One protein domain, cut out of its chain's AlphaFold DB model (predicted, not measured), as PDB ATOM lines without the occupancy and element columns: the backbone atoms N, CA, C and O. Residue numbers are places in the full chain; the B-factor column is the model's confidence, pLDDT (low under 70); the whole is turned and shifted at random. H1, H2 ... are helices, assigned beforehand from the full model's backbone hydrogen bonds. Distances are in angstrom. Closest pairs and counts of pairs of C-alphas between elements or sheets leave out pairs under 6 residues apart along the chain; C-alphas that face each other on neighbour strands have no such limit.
ATOM      1  N   PHE A  36     128.203  52.055 130.297       62.69
ATOM      2  CA  PHE A  36     128.758  53.385 130.556       62.69
ATOM      3  C   PHE A  36     128.102  54.015 131.795       62.69
ATOM      4  O   PHE A  36     128.672  54.920 132.390       62.69
ATOM      5  N   PHE A  37     126.950  53.475 132.214       64.88
ATOM      6  CA  PHE A  37     126.295  53.736 133.493       64.88
ATOM      7  C   PHE A  37     127.207  53.538 134.713       64.88
ATOM      8  O   PHE A  37     127.027  54.238 135.702       64.88
ATOM      9  N   ASP A  38     128.190  52.634 134.643       75.31
ATOM     10  CA  ASP A  38     129.085  52.340 135.769       75.31
ATOM     11  C   ASP A  38     130.399  53.137 135.718       75.31
ATOM     12  O   ASP A  38     131.292  52.918 136.539       75.31
ATOM     13  N   ASP A  39     130.566  54.050 134.754       86.56
ATOM     14  CA  ASP A  39     131.763  54.885 134.691       86.56
ATOM     15  C   ASP A  39     131.709  55.958 135.798       86.56
ATOM     16  O   ASP A  39     130.863  56.858 135.741       86.56
ATOM     17  N   PRO A  40     132.619  55.936 136.794       90.00
ATOM     18  CA  PRO A  40     132.604  56.909 137.886       90.00
ATOM     19  C   PRO A  40     132.762  58.354 137.389       90.00
ATOM     20  O   PRO A  40     132.315  59.284 138.056       90.00
ATOM     21  N   ARG A  41     133.341  58.558 136.199       93.31
ATOM     22  CA  ARG A  41     133.514  59.883 135.588       93.31
ATOM     23  C   ARG A  41     132.186  60.488 135.130       93.31
ATOM     24  O   ARG A  41     132.065  61.706 135.059       93.31
ATOM     25  N   ILE A  42     131.169  59.666 134.867       93.81
ATOM     26  CA  ILE A  42     129.808  60.138 134.577       93.81
ATOM     27  C   ILE A  42     129.150  60.682 135.849       93.81
ATOM     28  O   ILE A  42     128.499  61.729 135.809       93.81
ATOM     29  N   SER A  43     129.374  60.040 136.999       91.62
ATOM     30  CA  SER A  43     128.922  60.556 138.297       91.62
ATOM     31  C   SER A  43     129.527  61.928 138.596       91.62
ATOM     32  O   SER A  43     128.823  62.813 139.076       91.62
ATOM     33  N   GLU A  44     130.782  62.166 138.203       94.00
ATOM     34  CA  GLU A  44     131.413  63.485 138.332       94.00
ATOM     35  C   GLU A  44     130.687  64.580 137.529       94.00
ATOM     36  O   GLU A  44     130.596  65.719 137.991       94.00
ATOM     37  N   LEU A  45     130.125  64.253 136.356       95.00
ATOM     38  CA  LEU A  45     129.310  65.193 135.572       95.00
ATOM     39  C   LEU A  45     128.013  65.569 136.310       95.00
ATOM     40  O   LEU A  45     127.557  66.713 136.242       95.00
ATOM     41  N   ARG A  46     127.426  64.627 137.055       92.81
ATOM     42  CA  ARG A  46     126.254  64.894 137.905       92.81
ATOM     43  C   ARG A  46     126.639  65.773 139.095       92.81
ATOM     44  O   ARG A  46     125.972  66.770 139.356       92.81
ATOM     45  N   GLU A  47     127.739  65.442 139.769       93.44
ATOM     46  CA  GLU A  47     128.262  66.188 140.921       93.44
ATOM     47  C   GLU A  47     128.622  67.637 140.576       93.44
ATOM     48  O   GLU A  47     128.357  68.544 141.365       93.44
ATOM     49  N   MET A  48     129.175  67.884 139.383       93.94
ATOM     50  CA  MET A  48     129.483  69.247 138.938       93.94
ATOM     51  C   MET A  48     128.235  70.084 138.596       93.94
ATOM     52  O   MET A  48     128.369  71.271 138.292       93.94
ATOM     53  N   GLY A  49     127.040  69.483 138.605       93.06
ATOM     54  CA  GLY A  49     125.779  70.152 138.286       93.06
ATOM     55  C   GLY A  49     125.484  70.261 136.789       93.06
ATOM     56  O   GLY A  49     124.746  71.158 136.377       93.06
ATOM     57  N   LEU A  50     126.049  69.380 135.958       94.81
ATOM     58  CA  LEU A  50     125.693  69.329 134.544       94.81
ATOM     59  C   LEU A  50     124.237  68.862 134.402       94.81
ATOM     60  O   LEU A  50     123.803  67.919 135.065       94.81
ATOM     61  N   SER A  51     123.451  69.532 133.553       94.12
ATOM     62  CA  SER A  51     122.020  69.221 133.440       94.12
ATOM     63  C   SER A  51     121.801  67.777 132.976       94.12
ATOM     64  O   SER A  51     122.562  67.284 132.142       94.12
ATOM     65  N   ARG A  52     120.705  67.153 133.425       93.50
ATOM     66  CA  ARG A  52     120.389  65.745 133.144       93.50
ATOM     67  C   ARG A  52     120.518  65.362 131.665       93.50
ATOM     68  O   ARG A  52     121.169  64.373 131.381       93.50
ATOM     69  N   HIS A  53     120.010  66.182 130.743       94.25
ATOM     70  CA  HIS A  53     120.088  65.907 129.302       94.25
ATOM     71  C   HIS A  53     121.528  65.713 128.793       94.25
ATOM     72  O   HIS A  53     121.780  64.827 127.989       94.25
ATOM     73  N   TRP A  54     122.485  66.509 129.277       95.38
ATOM     74  CA  TRP A  54     123.897  66.371 128.901       95.38
ATOM     75  C   TRP A  54     124.532  65.122 129.522       95.38
ATOM     76  O   TRP A  54     125.333  64.459 128.871       95.38
ATOM     77  N   VAL A  55     124.140  64.765 130.749       95.06
ATOM     78  CA  VAL A  55     124.593  63.522 131.385       95.06
ATOM     79  C   VAL A  55     124.030  62.293 130.666       95.06
ATOM     80  O   VAL A  55     124.777  61.356 130.417       95.06
ATOM     81  N   ASP A  56     122.760  62.318 130.261       94.31
ATOM     82  CA  ASP A  56     122.128  61.225 129.514       94.31
ATOM     83  C   ASP A  56     122.824  61.019 128.148       94.31
ATOM     84  O   ASP A  56     123.048  59.886 127.718       94.31
ATOM     85  N   ILE A  57     123.251  62.107 127.483       94.00
ATOM     86  CA  ILE A  57     124.097  62.016 126.280       94.00
ATOM     87  C   ILE A  57     125.414  61.314 126.624       94.00
ATOM     88  O   ILE A  57     125.793  60.379 125.919       94.00
ATOM     89  N   ALA A  58     126.088  61.713 127.706       95.06
ATOM     90  CA  ALA A  58     127.347  61.105 128.134       95.06
ATOM     91  C   ALA A  58     127.213  59.607 128.458       95.06
ATOM     92  O   ALA A  58     128.084  58.823 128.090       95.06
ATOM     93  N   GLU A  59     126.107  59.191 129.076       93.75
ATOM     94  CA  GLU A  59     125.785  57.778 129.322       93.75
ATOM     95  C   GLU A  59     125.544  57.005 128.022       93.75
ATOM     96  O   GLU A  59     125.905  55.834 127.919       93.75
ATOM     97  N   SER A  60     124.964  57.658 127.013       92.88
ATOM     98  CA  SER A  60     124.666  57.017 125.731       92.88
ATOM     99  C   SER A  60     125.903  56.796 124.855       92.88
ATOM    100  O   SER A  60     126.007  55.755 124.205       92.88
ATOM    101  N   ILE A  61     126.841  57.751 124.837       93.50
ATOM    102  CA  ILE A  61     128.016  57.724 123.943       93.50
ATOM    103  C   ILE A  61     129.330  57.396 124.661       93.50
ATOM    104  O   ILE A  61     130.354  57.223 124.004       93.50
ATOM    105  N   GLY A  62     129.309  57.304 125.990       93.50
ATOM    106  CA  GLY A  62     130.490  57.137 126.828       93.50
ATOM    107  C   GLY A  62     131.202  58.457 127.144       93.50
ATOM    108  O   GLY A  62     131.187  59.415 126.368       93.50
ATOM    109  N   PHE A  63     131.868  58.491 128.302       95.00
ATOM    110  CA  PHE A  63     132.501  59.693 128.849       95.00
ATOM    111  C   PHE A  63     133.544  60.321 127.909       95.00
ATOM    112  O   PHE A  63     133.507  61.523 127.659       95.00
ATOM    113  N   ASP A  64     134.467  59.527 127.364       95.31
ATOM    114  CA  ASP A  64     135.579  60.059 126.565       95.31
ATOM    115  C   ASP A  64     135.082  60.711 125.264       95.31
ATOM    116  O   ASP A  64     135.472  61.831 124.926       95.31
ATOM    117  N   SER A  65     134.149  60.054 124.568       96.12
ATOM    118  CA  SER A  65     133.492  60.609 123.380       96.12
ATOM    119  C   SER A  65     132.693  61.865 123.716       96.12
ATOM    120  O   SER A  65     132.742  62.846 122.973       96.12
ATOM    121  N   PHE A  66     132.005  61.864 124.858       96.75
ATOM    122  CA  PHE A  66     131.262  63.017 125.341       96.75
ATOM    123  C   PHE A  66     132.145  64.236 125.595       96.75
ATOM    124  O   PHE A  66     131.820  65.318 125.112       96.75
ATOM    125  N   ILE A  67     133.274  64.077 126.290       97.19
ATOM    126  CA  ILE A  67     134.204  65.178 126.567       97.19
ATOM    127  C   ILE A  67     134.703  65.820 125.271       97.19
ATOM    128  O   ILE A  67     134.690  67.045 125.154       97.19
ATOM    129  N   VAL A  68     135.072  65.008 124.274       97.19
ATOM    130  CA  VAL A  68     135.536  65.511 122.972       97.19
ATOM    131  C   VAL A  68     134.440  66.307 122.260       97.19
ATOM    132  O   VAL A  68     134.702  67.395 121.744       97.19
ATOM    133  N   VAL A  69     133.212  65.785 122.225       95.44
ATOM    134  CA  VAL A  69     132.074  66.470 121.592       95.44
ATOM    135  C   VAL A  69     131.749  67.764 122.328       95.44
ATOM    136  O   VAL A  69     131.610  68.811 121.700       95.44
ATOM    137  N   TRP A  70     131.666  67.713 123.655       96.12
ATOM    138  CA  TRP A  70     131.319  68.860 124.477       96.12
ATOM    139  C   TRP A  70     132.352  69.985 124.358       96.12
ATOM    140  O   TRP A  70     131.966  71.142 124.191       96.12
ATOM    141  N   GLN A  71     133.647  69.659 124.356       95.62
ATOM    142  CA  GLN A  71     134.706  70.639 124.125       95.62
ATOM    143  C   GLN A  71     134.517  71.350 122.780       95.62
ATOM    144  O   GLN A  71     134.428  72.574 122.742       95.62
ATOM    145  N   LYS A  72     134.349  70.589 121.690       93.75
ATOM    146  CA  LYS A  72     134.149  71.156 120.348       93.75
ATOM    147  C   LYS A  72     132.903  72.033 120.263       93.75
ATOM    148  O   LYS A  72     132.960  73.119 119.693       93.75
ATOM    149  N   LEU A  73     131.786  71.584 120.834       91.62
ATOM    150  CA  LEU A  73     130.550  72.367 120.853       91.62
ATOM    151  C   LEU A  73     130.717  73.659 121.660       91.62
ATOM    152  O   LEU A  73     130.246  74.702 121.228       91.62
ATOM    153  N   SER A  74     131.411  73.612 122.799       92.12
ATOM    154  CA  SER A  74     131.658  74.800 123.621       92.12
ATOM    155  C   SER A  74     132.616  75.795 122.960       92.12
ATOM    156  O   SER A  74     132.510  76.995 123.225       92.12
ATOM    157  N   ASP A  75     133.580  75.325 122.171       89.69
ATOM    158  CA  ASP A  75     134.544  76.184 121.472       89.69
ATOM    159  C   ASP A  75     133.889  76.920 120.293       89.69
ATOM    160  O   ASP A  75     134.255  78.056 119.996       89.69
ATOM    161  N   HIS A  76     132.877  76.301 119.677       83.00
ATOM    162  CA  HIS A  76     132.142  76.818 118.519       83.00
ATOM    163  C   HIS A  76     130.715  77.283 118.845       83.00
ATOM    164  O   HIS A  76     129.873  77.341 117.949       83.00
ATOM    165  N   ASP A  77     130.427  77.602 120.108       72.12
ATOM    166  CA  ASP A  77     129.110  78.069 120.548       72.12
ATOM    167  C   ASP A  77     128.828  79.513 120.077       72.12
ATOM    168  O   ASP A  77     128.746  80.462 120.860       72.12
ATOM    169  N   ASP A  78     128.684  79.689 118.762       64.50
ATOM    170  CA  ASP A  78     128.145  80.889 118.131       64.50
ATOM    171  C   ASP A  78     126.617  80.857 118.269       64.50
ATOM    172  O   ASP A  78     125.871  80.639 117.312       64.50
ATOM    173  N   THR A  79     126.133  81.094 119.491       59.69
ATOM    174  CA  THR A  79     124.707  81.166 119.896       59.69
ATOM    175  C   THR A  79     123.839  82.162 119.106       59.69
ATOM    176  O   THR A  79     122.701  82.439 119.481       59.69
ATOM    177  N   ARG A  80     124.334  82.744 118.009       55.59
ATOM    178  CA  ARG A  80     123.743  83.911 117.353       55.59
ATOM    179  C   ARG A  80     123.166  83.699 115.954       55.59
ATOM    180  O   ARG A  80     122.581  84.657 115.458       55.59
ATOM    181  N   SER A  81     123.273  82.534 115.302       59.44
ATOM    182  CA  SER A  81     122.955  82.479 113.854       59.44
ATOM    183  C   SER A  81     121.853  81.530 113.368       59.44
ATOM    184  O   SER A  81     121.590  81.504 112.167       59.44
ATOM    185  N   SER A  82     121.130  80.800 114.223       59.97
ATOM    186  CA  SER A  82     120.071  79.910 113.717       59.97
ATOM    187  C   SER A  82     118.832  79.829 114.607       59.97
ATOM    188  O   SER A  82     118.900  79.878 115.831       59.97
ATOM    189  N   LYS A  83     117.666  79.687 113.958       69.12
ATOM    190  CA  LYS A  83     116.322  79.606 114.569       69.12
ATOM    191  C   LYS A  83     116.137  78.410 115.527       69.12
ATOM    192  O   LYS A  83     115.080  78.288 116.131       69.12
ATOM    193  N   CYS A  84     117.143  77.544 115.653       65.62
ATOM    194  CA  CYS A  84     117.169  76.359 116.506       65.62
ATOM    195  C   CYS A  84     118.531  76.292 117.228       65.62
ATOM    196  O   CYS A  84     119.408  75.522 116.847       65.62
ATOM    197  N   SER A  85     118.746  77.157 118.225       71.69
ATOM    198  CA  SER A  85     119.957  77.130 119.057       71.69
ATOM    199  C   SER A  85     119.731  76.223 120.268       71.69
ATOM    200  O   SER A  85     118.735  76.361 120.978       71.69
ATOM    201  N   ILE A  86     120.654  75.288 120.493       80.75
ATOM    202  CA  ILE A  86     120.718  74.487 121.717       80.75
ATOM    203  C   ILE A  86     121.715  75.172 122.645       80.75
ATOM    204  O   ILE A  86     122.817  75.509 122.226       80.75
ATOM    205  N   TYR A  87     121.341  75.355 123.909       87.19
ATOM    206  CA  TYR A  87     122.269  75.851 124.918       87.19
ATOM    207  C   TYR A  87     123.397  74.840 125.163       87.19
ATOM    208  O   TYR A  87     123.134  73.707 125.583       87.19
ATOM    209  N   VAL A  88     124.646  75.270 124.962       91.06
ATOM    210  CA  VAL A  88     125.842  74.475 125.254       91.06
ATOM    211  C   VAL A  88     126.511  74.986 126.538       91.06
ATOM    212  O   VAL A  88     126.985  76.123 126.589       91.06
ATOM    213  N   PRO A  89     126.591  74.170 127.609       92.25
ATOM    214  CA  PRO A  89     127.356  74.514 128.798       92.25
ATOM    215  C   PRO A  89     128.817  74.783 128.435       92.25
ATOM    216  O   PRO A  89     129.412  74.070 127.630       92.25
ATOM    217  N   ARG A  90     129.440  75.780 129.063       94.06
ATOM    218  CA  ARG A  90     130.849  76.098 128.792       94.06
ATOM    219  C   ARG A  90     131.760  74.979 129.300       94.06
ATOM    220  O   ARG A  90     131.773  74.694 130.499       94.06
TER     221      ARG A  90
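What this domain is: This is residues 36 to 90 of the 141 residues of an uncharacterized protein of Cycloclasticus sp (UniProt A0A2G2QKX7). A small helical hairpin, H1 and H2, makes one end of the domain, and the longer helix H3 runs away from it; from the far end of H3 the unnamed stretch of residues 76 to 90 makes a wide loop and folds back. The 55 printed residues hold three named helices, H1, H2 and H3 in that order, and no named strand, and the class is all helix. The whole is only just compact, close to loose, with a radius of gyration of the C-alphas of 12.0 A, and spans 38 by 18 by 16 A.

How they stand to each other: H1, residues 40 to 47, and H2, residues 52 to 61, form a helical hairpin: they touch and run opposite ways at a shallow tilt of 14 degrees. Their closest C-alphas, those of Leu 45 and Val 55, are 6.5 A apart. H3, residues 63 to 75, and H2 only just touch, with 3 pairs of C-alphas within 8 A, and touch only at the corner by their link. H3 touches H2 with residues 65 to 66 alone; the closest C-alphas, those of Ala 58 and Phe 66, are 5.2 A apart. H2 and H3 run opposite ways at a steep tilt of 56 degrees. H1 and H3 are close but not clearly touching; their closest C-alphas, those of Ile 42 and Phe 63, are 6.3 A apart. These two run the same way at a steep tilt of 45 degrees. In H1, H2 and H3 every O i to N i+4 pair is within hydrogen-bond range.

Where its parts are: H1 begins at C-alpha 40 (132.604, 56.909, 137.886) and is 10.7 A long from first to last C-alpha. H2 is 14.4 A long. H3, the longest helix, is 18.2 A long and ends at C-alpha 75 (134.544, 76.184, 121.472).

The domain as a whole: The C-alphas of Asp 38 and Ser 81, the two farthest apart, are 37.8 A apart. The printed part has no cut, and the links H1 to H2 and H2 to H3 are tight. Mean pLDDT of the printed part is 87.0; residues 36 to 37 and 78 to 84 are under 70.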